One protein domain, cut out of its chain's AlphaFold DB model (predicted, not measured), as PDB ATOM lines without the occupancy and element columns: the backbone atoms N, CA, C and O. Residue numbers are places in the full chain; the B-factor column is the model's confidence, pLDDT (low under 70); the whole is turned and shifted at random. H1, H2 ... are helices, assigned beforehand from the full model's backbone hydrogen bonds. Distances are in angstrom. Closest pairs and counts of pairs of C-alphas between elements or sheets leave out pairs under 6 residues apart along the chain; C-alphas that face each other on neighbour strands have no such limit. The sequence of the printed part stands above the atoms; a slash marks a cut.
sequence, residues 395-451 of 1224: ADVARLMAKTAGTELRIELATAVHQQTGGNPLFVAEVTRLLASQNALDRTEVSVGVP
ATOM      1  N   ALA A 395      21.279  47.091  51.130       86.62
ATOM      2  CA  ALA A 395      21.167  45.638  51.245       86.62
ATOM      3  C   ALA A 395      19.815  45.146  50.706       86.62
ATOM      4  O   ALA A 395      19.747  44.133  50.006       86.62
ATOM      5  N   ASP A 396      18.746  45.876  50.993       89.50
ATOM      6  CA  ASP A 396      17.393  45.648  50.503       89.50
ATOM      7  C   ASP A 396      17.307  45.888  48.991       89.50
ATOM      8  O   ASP A 396      16.709  45.081  48.275       89.50
ATOM      9  N   VAL A 397      17.984  46.922  48.477       86.94
ATOM     10  CA  VAL A 397      18.157  47.156  47.035       86.94
ATOM     11  C   VAL A 397      18.829  45.958  46.378       86.94
ATOM     12  O   VAL A 397      18.299  45.441  45.399       86.94
ATOM     13  N   ALA A 398      19.935  45.446  46.924       87.12
ATOM     14  CA  ALA A 398      20.602  44.269  46.365       87.12
ATOM     15  C   ALA A 398      19.667  43.045  46.307       87.12
ATOM     16  O   ALA A 398      19.608  42.362  45.280       87.12
ATOM     17  N   ARG A 399      18.875  42.803  47.364       87.81
ATOM     18  CA  ARG A 399      17.873  41.721  47.387       87.81
ATOM     19  C   ARG A 399      16.769  41.933  46.351       87.81
ATOM     20  O   ARG A 399      16.372  40.979  45.682       87.81
ATOM     21  N   LEU A 400      16.290  43.166  46.183       87.19
ATOM     22  CA  LEU A 400      15.271  43.507  45.189       87.19
ATOM     23  C   LEU A 400      15.792  43.338  43.759       87.19
ATOM     24  O   LEU A 400      15.092  42.777  42.913       87.19
ATOM     25  N   MET A 401      17.026  43.766  43.491       86.62
ATOM     26  CA  MET A 401      17.660  43.595  42.188       86.62
ATOM     27  C   MET A 401      17.874  42.112  41.872       86.62
ATOM     28  O   MET A 401      17.521  41.674  40.778       86.62
ATOM     29  N   ALA A 402      18.364  41.316  42.829       86.81
ATOM     30  CA  ALA A 402      18.561  39.880  42.640       86.81
ATOM     31  C   ALA A 402      17.239  39.151  42.348       86.81
ATOM     32  O   ALA A 402      17.150  38.357  41.410       86.81
ATOM     33  N   LYS A 403      16.172  39.488  43.088       85.44
ATOM     34  CA  LYS A 403      14.819  38.966  42.839       85.44
ATOM     35  C   LYS A 403      14.291  39.368  41.459       85.44
ATOM     36  O   LYS A 403      13.659  38.555  40.795       85.44
ATOM     37  N   THR A 404      14.541  40.605  41.029       83.06
ATOM     38  CA  THR A 404      14.061  41.127  39.738       83.06
ATOM     39  C   THR A 404      14.820  40.528  38.551       83.06
ATOM     40  O   THR A 404      14.215  40.262  37.517       83.06
ATOM     41  N   ALA A 405      16.130  40.311  38.689       80.94
ATOM     42  CA  ALA A 405      16.975  39.725  37.648       80.94
ATOM     43  C   ALA A 405      16.932  38.185  37.619       80.94
ATOM     44  O   ALA A 405      17.321  37.590  36.617       80.94
ATOM     45  N   GLY A 406      16.493  37.538  38.703       79.12
ATOM     46  CA  GLY A 406      16.501  36.078  38.846       79.12
ATOM     47  C   GLY A 406      17.891  35.473  39.099       79.12
ATOM     48  O   GLY A 406      18.047  34.260  39.002       79.12
ATOM     49  N   THR A 407      18.897  36.296  39.414       78.56
ATOM     50  CA  THR A 407      20.287  35.892  39.691       78.56
ATOM     51  C   THR A 407      20.906  36.805  40.748       78.56
ATOM     52  O   THR A 407      20.493  37.955  40.889       78.56
ATOM     53  N   GLU A 408      21.917  36.327  41.476       75.25
ATOM     54  CA  GLU A 408      22.723  37.199  42.334       75.25
ATOM     55  C   GLU A 408      23.507  38.214  41.494       75.25
ATOM     56  O   GLU A 408      23.981  37.912  40.397       75.25
ATOM     57  N   LEU A 409      23.621  39.434  42.019       80.31
ATOM     58  CA  LEU A 409      24.263  40.568  41.361       80.31
ATOM     59  C   LEU A 409      25.401  41.098  42.232       80.31
ATOM     60  O   LEU A 409      25.378  40.984  43.457       80.31
ATOM     61  N   ARG A 410      26.401  41.710  41.596       77.69
ATOM     62  CA  ARG A 410      27.557  42.285  42.293       77.69
ATOM     63  C   ARG A 410      27.160  43.470  43.180       77.69
ATOM     64  O   ARG A 410      26.355  44.315  42.786       77.69
ATOM     65  N   ILE A 411      27.803  43.576  44.342       78.56
ATOM     66  CA  ILE A 411      27.539  44.616  45.350       78.56
ATOM     67  C   ILE A 411      27.813  46.024  44.797       78.56
ATOM     68  O   ILE A 411      27.073  46.962  45.101       78.56
ATOM     69  N   GLU A 412      28.825  46.189  43.940       79.00
ATOM     70  CA  GLU A 412      29.164  47.491  43.352       79.00
ATOM     71  C   GLU A 412      28.054  47.996  42.420       79.00
ATOM     72  O   GLU A 412      27.771  49.192  42.386       79.00
ATOM     73  N   LEU A 413      27.380  47.083  41.706       81.06
ATOM     74  CA  LEU A 413      26.242  47.419  40.849       81.06
ATOM     75  C   LEU A 413      25.033  47.849  41.687       81.06
ATOM     76  O   LEU A 413      24.417  48.870  41.390       81.06
ATOM     77  N   ALA A 414      24.725  47.109  42.756       83.50
ATOM     78  CA  ALA A 414      23.641  47.461  43.671       83.50
ATOM     79  C   ALA A 414      23.879  48.811  44.365       83.50
ATOM     80  O   ALA A 414      22.951  49.602  44.514       83.50
ATOM     81  N   THR A 415      25.134  49.116  44.710       82.00
ATOM     82  CA  THR A 415      25.524  50.404  45.303       82.00
ATOM     83  C   THR A 415      25.318  51.563  44.326       82.00
ATOM     84  O   THR A 415      24.759  52.591  44.710       82.00
ATOM     85  N   ALA A 416      25.718  51.397  43.061       75.56
ATOM     86  CA  ALA A 416      25.512  52.407  42.023       75.56
ATOM     87  C   ALA A 416      24.017  52.656  41.757       75.56
ATOM     88  O   ALA A 416      23.580  53.805  41.707       75.56
ATOM     89  N   VAL A 417      23.217  51.588  41.667       78.00
ATOM     90  CA  VAL A 417      21.760  51.701  41.503       78.00
ATOM     91  C   VAL A 417      21.119  52.363  42.724       78.00
ATOM     92  O   VAL A 417      20.292  53.255  42.552       78.00
ATOM     93  N   HIS A 418      21.517  52.018  43.951       82.44
ATOM     94  CA  HIS A 418      21.009  52.663  45.169       82.44
ATOM     95  C   HIS A 418      21.305  54.175  45.193       82.44
ATOM     96  O   HIS A 418      20.395  54.963  45.437       82.44
ATOM     97  N   GLN A 419      22.534  54.598  44.864       76.19
ATOM     98  CA  GLN A 419      22.903  56.023  44.805       76.19
ATOM     99  C   GLN A 419      22.097  56.808  43.762       76.19
ATOM    100  O   GLN A 419      21.769  57.968  43.988       76.19
ATOM    101  N   GLN A 420      21.781  56.182  42.628       70.31
ATOM    102  CA  GLN A 420      21.103  56.848  41.516       70.31
ATOM    103  C   GLN A 420      19.572  56.852  41.652       70.31
ATOM    104  O   GLN A 420      18.911  57.725  41.103       70.31
ATOM    105  N   THR A 421      19.010  55.881  42.374       74.38
ATOM    106  CA  THR A 421      17.556  55.719  42.556       74.38
ATOM    107  C   THR A 421      17.046  56.218  43.906       74.38
ATOM    108  O   THR A 421      15.837  56.211  44.130       74.38
ATOM    109  N   GLY A 422      17.943  56.578  44.833       78.56
ATOM    110  CA  GLY A 422      17.582  56.906  46.215       78.56
ATOM    111  C   GLY A 422      16.956  55.729  46.976       78.56
ATOM    112  O   GLY A 422      16.264  55.939  47.966       78.56
ATOM    113  N   GLY A 423      17.135  54.495  46.485       82.31
ATOM    114  CA  GLY A 423      16.502  53.303  47.047       82.31
ATOM    115  C   GLY A 423      15.007  53.165  46.736       82.31
ATOM    116  O   GLY A 423      14.348  52.315  47.331       82.31
ATOM    117  N   ASN A 424      14.440  53.961  45.822       83.06
ATOM    118  CA  ASN A 424      13.034  53.829  45.438       83.06
ATOM    119  C   ASN A 424      12.792  52.455  44.754       83.06
ATOM    120  O   ASN A 424      13.363  52.210  43.684       83.06
ATOM    121  N   PRO A 425      11.965  51.549  45.328       84.19
ATOM    122  CA  PRO A 425      11.775  50.186  44.822       84.19
ATOM    123  C   PRO A 425      11.386  50.113  43.346       84.19
ATOM    124  O   PRO A 425      11.860  49.236  42.622       84.19
ATOM    125  N   LEU A 426      10.541  51.038  42.886       77.31
ATOM    126  CA  LEU A 426      10.125  51.107  41.491       77.31
ATOM    127  C   LEU A 426      11.318  51.379  40.574       77.31
ATOM    128  O   LEU A 426      11.527  50.677  39.582       77.31
ATOM    129  N   PHE A 427      12.108  52.394  40.917       75.50
ATOM    130  CA  PHE A 427      13.262  52.812  40.126       75.50
ATOM    131  C   PHE A 427      14.328  51.720  40.103       75.50
ATOM    132  O   PHE A 427      14.866  51.401  39.043       75.50
ATOM    133  N   VAL A 428      14.569  51.074  41.244       81.75
ATOM    134  CA  VAL A 428      15.473  49.925  41.357       81.75
ATOM    135  C   VAL A 428      15.021  48.783  40.444       81.75
ATOM    136  O   VAL A 428      15.830  48.251  39.678       81.75
ATOM    137  N   ALA A 429      13.737  48.416  40.478       80.94
ATOM    138  CA  ALA A 429      13.202  47.340  39.650       80.94
ATOM    139  C   ALA A 429      13.292  47.669  38.149       80.94
ATOM    140  O   ALA A 429      13.692  46.811  37.357       80.94
ATOM    141  N   GLU A 430      12.986  48.906  37.743       73.50
ATOM    142  CA  GLU A 430      13.042  49.296  36.328       73.50
ATOM    143  C   GLU A 430      14.459  49.427  35.779       73.50
ATOM    144  O   GLU A 430      14.728  48.947  34.672       73.50
ATOM    145  N   VAL A 431      15.386  50.001  36.549       75.25
ATOM    146  CA  VAL A 431      16.804  50.045  36.168       75.25
ATOM    147  C   VAL A 431      17.354  48.622  36.050       75.25
ATOM    148  O   VAL A 431      18.038  48.311  35.076       75.25
ATOM    149  N   THR A 432      16.980  47.718  36.959       79.19
ATOM    150  CA  THR A 432      17.392  46.305  36.891       79.19
ATOM    151  C   THR A 432      16.859  45.612  35.639       79.19
ATOM    152  O   THR A 432      17.631  44.976  34.920       79.19
ATOM    153  N   ARG A 433      15.566  45.773  35.322       76.25
ATOM    154  CA  ARG A 433      14.964  45.225  34.094       76.25
ATOM    155  C   ARG A 433      15.629  45.782  32.833       76.25
ATOM    156  O   ARG A 433      15.876  45.036  31.887       76.25
ATOM    157  N   LEU A 434      15.953  47.076  32.816       71.38
ATOM    158  CA  LEU A 434      16.661  47.707  31.702       71.38
ATOM    159  C   LEU A 434      18.060  47.105  31.516       71.38
ATOM    160  O   LEU A 434      18.405  46.714  30.401       71.38
ATOM    161  N   LEU A 435      18.839  46.983  32.593       74.12
ATOM    162  CA  LEU A 435      20.179  46.393  32.561       74.12
ATOM    163  C   LEU A 435      20.149  44.919  32.133       74.12
ATOM    164  O   LEU A 435      20.994  44.502  31.341       74.12
ATOM    165  N   ALA A 436      19.150  44.155  32.589       74.62
ATOM    166  CA  ALA A 436      18.923  42.776  32.163       74.62
ATOM    167  C   ALA A 436      18.639  42.690  30.656       74.62
ATOM    168  O   ALA A 436      19.286  41.923  29.950       74.62
ATOM    169  N   SER A 437      17.760  43.552  30.130       68.31
ATOM    170  CA  SER A 437      17.437  43.590  28.692       68.31
ATOM    171  C   SER A 437      18.616  43.982  27.786       68.31
ATOM    172  O   SER A 437      18.572  43.752  26.580       68.31
ATOM    173  N   GLN A 438      19.663  44.589  28.356       69.44
ATOM    174  CA  GLN A 438      20.880  45.011  27.656       69.44
ATOM    175  C   GLN A 438      22.071  44.064  27.891       69.44
ATOM    176  O   GLN A 438      23.178  44.383  27.458       69.44
ATOM    177  N   ASN A 439      21.877  42.934  28.589       68.88
ATOM    178  CA  ASN A 439      22.953  42.046  29.052       68.88
ATOM    179  C   ASN A 439      24.078  42.802  29.794       68.88
ATOM    180  O   ASN A 439      25.261  42.494  29.657       68.88
ATOM    181  N   ALA A 440      23.722  43.833  30.567       69.56
ATOM    182  CA  ALA A 440      24.670  44.731  31.228       69.56
ATOM    183  C   ALA A 440      24.892  44.417  32.721       69.56
ATOM    184  O   ALA A 440      25.633  45.141  33.386       69.56
ATOM    185  N   LEU A 441      24.285  43.347  33.244       72.31
ATOM    186  CA  LEU A 441      24.331  42.968  34.664       72.31
ATOM    187  C   LEU A 441      25.755  42.618  35.162       72.31
ATOM    188  O   LEU A 441      26.078  42.847  36.327       72.31
ATOM    189  N   ASP A 442      26.651  42.176  34.271       65.62
ATOM    190  CA  ASP A 442      28.008  41.723  34.630       65.62
ATOM    191  C   ASP A 442      29.097  42.816  34.570       65.62
ATOM    192  O   ASP A 442      30.242  42.574  34.952       65.62
ATOM    193  N   ARG A 443      28.788  44.043  34.124       63.88
ATOM    194  CA  ARG A 443      29.812  45.072  33.822       63.88
ATOM    195  C   ARG A 443      30.326  45.805  35.070       63.88
ATOM    196  O   ARG A 443      29.551  46.451  35.769       63.88
ATOM    197  N   THR A 444      31.634  45.756  35.336       50.28
ATOM    198  CA  THR A 444      32.308  46.378  36.503       50.28
ATOM    199  C   THR A 444      32.337  47.906  36.485       50.28
ATOM    200  O   THR A 444      32.270  48.518  37.546       50.28
ATOM    201  N   GLU A 445      32.366  48.522  35.303       47.31
ATOM    202  CA  GLU A 445      32.227  49.969  35.115       47.31
ATOM    203  C   GLU A 445      30.887  50.269  34.449       47.31
ATOM    204  O   GLU A 445      30.708  50.154  33.234       47.31
ATOM    205  N   VAL A 446      29.916  50.664  35.262       48.41
ATOM    206  CA  VAL A 446      28.644  51.204  34.788       48.41
ATOM    207  C   VAL A 446      28.818  52.717  34.653       48.41
ATOM    208  O   VAL A 446      28.308  53.499  35.440       48.41
ATOM    209  N   SER A 447      29.505  53.139  33.588       45.81
ATOM    210  CA  SER A 447      29.112  54.354  32.859       45.81
ATOM    211  C   SER A 447      27.943  53.962  31.954       45.81
ATOM    212  O   SER A 447      28.011  54.031  30.725       45.81
ATOM    213  N   VAL A 448      26.876  53.426  32.538       44.69
ATOM    214  CA  VAL A 448      25.653  53.265  31.768       44.69
ATOM    215  C   VAL A 448      25.143  54.686  31.610       44.69
ATOM    216  O   VAL A 448      25.011  55.416  32.591       44.69
ATOM    217  N   GLY A 449      24.894  55.102  30.370       43.94
ATOM    218  CA  GLY A 449      23.975  56.201  30.101       43.94
ATOM    219  C   GLY A 449      22.587  55.772  30.568       43.94
ATOM    220  O   GLY A 449      21.716  55.502  29.743       43.94
ATOM    221  N   VAL A 450      22.435  55.577  31.884       43.56
ATOM    222  CA  VAL A 450      21.173  55.314  32.551       43.56
ATOM    223  C   VAL A 450      20.441  56.638  32.406       43.56
ATOM    224  O   VAL A 450      20.976  57.661  32.843       43.56
ATOM    225  N   PRO A 451      19.298  56.646  31.712       49.75
ATOM    226  CA  PRO A 451      18.502  57.848  31.524       49.75
ATOM    227  C   PRO A 451      18.297  58.590  32.851       49.75
ATOM    228  O   PRO A 451      18.120  57.944  33.885       49.75
TER     229      PRO A 451
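What this domain is: This is residues 395 to 451 of the 1224 residues of a protein of Actinobacteria bacterium (UniProt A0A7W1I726). Three helices of similar length pack crosswise in a small rounded cluster, their centres making a triangle in which each helix touches both others; a tail of 14 residues with no named element, residues 438 to 451, makes an arc across the end of the cluster where H3 stops, away from the start of H1. H2 crosses H1 nearly at a right angle, while H1 and H3 run the same way, their lines crossing at 43 degrees. The printed part has 57 residues with three named helices, in the order H1, H2, H3, and no named strand; its class is all helix. It is compact, with a radius of gyration of the C-alphas of 9.7 A, and its C-alphas span 22 by 21 by 18 A.

How they stand to each other: H1, residues 395 to 405, and H2, residues 411 to 421, touch; their closest C-alphas, those of Ala 398 and Ala 414, are 5.2 A apart. Their lines are about perpendicular, at 83 degrees. H3, residues 425 to 437, touches H1 with 14 pairs of C-alphas within 8 A, the closest being those of Met 401 and Thr 432, 6.0 A apart. H1 and H3 run the same way at a steep tilt of 43 degrees. H3 touches H2 with its residues 427 to 431 alone; the closest C-alphas of the two helices are those of Thr 421 and Phe 427, 5.7 A apart. H2 and H3 run opposite ways at a steep tilt of 56 degrees. The packing of the three helices is mostly crossed, with none of the three pairs at a shallow tilt. In H1, H2 and H3 every pair of O i and N i+4 is within hydrogen-bond range.

Where its parts are: H1 begins at C-alpha 395, at (21.167, 45.638, 51.245), and measures 15.4 A from first to last C-alpha. H2 begins at C-alpha 411, at (27.539, 44.616, 45.350), and measures 15.2 A. H3, the longest helix with 13 residues, measures 18.3 A and ends at C-alpha 437, at (17.437, 43.590, 28.692).

The domain as a whole: The two C-alphas farthest apart are those of Asp 396 and Gly 449, at 23.9 A. The printed part has no cut. The links from H1 to H2, with 5 residues, and from H2 to H3, with 3 residues, are tight. The C-alphas of residues 438 to 451 lie 7 to 13 A from the mean of the C-alphas. The mean pLDDT of the printed part is 74.0, and the model's confidence is low, under 70, at residues 437 to 440 and 442 to 451.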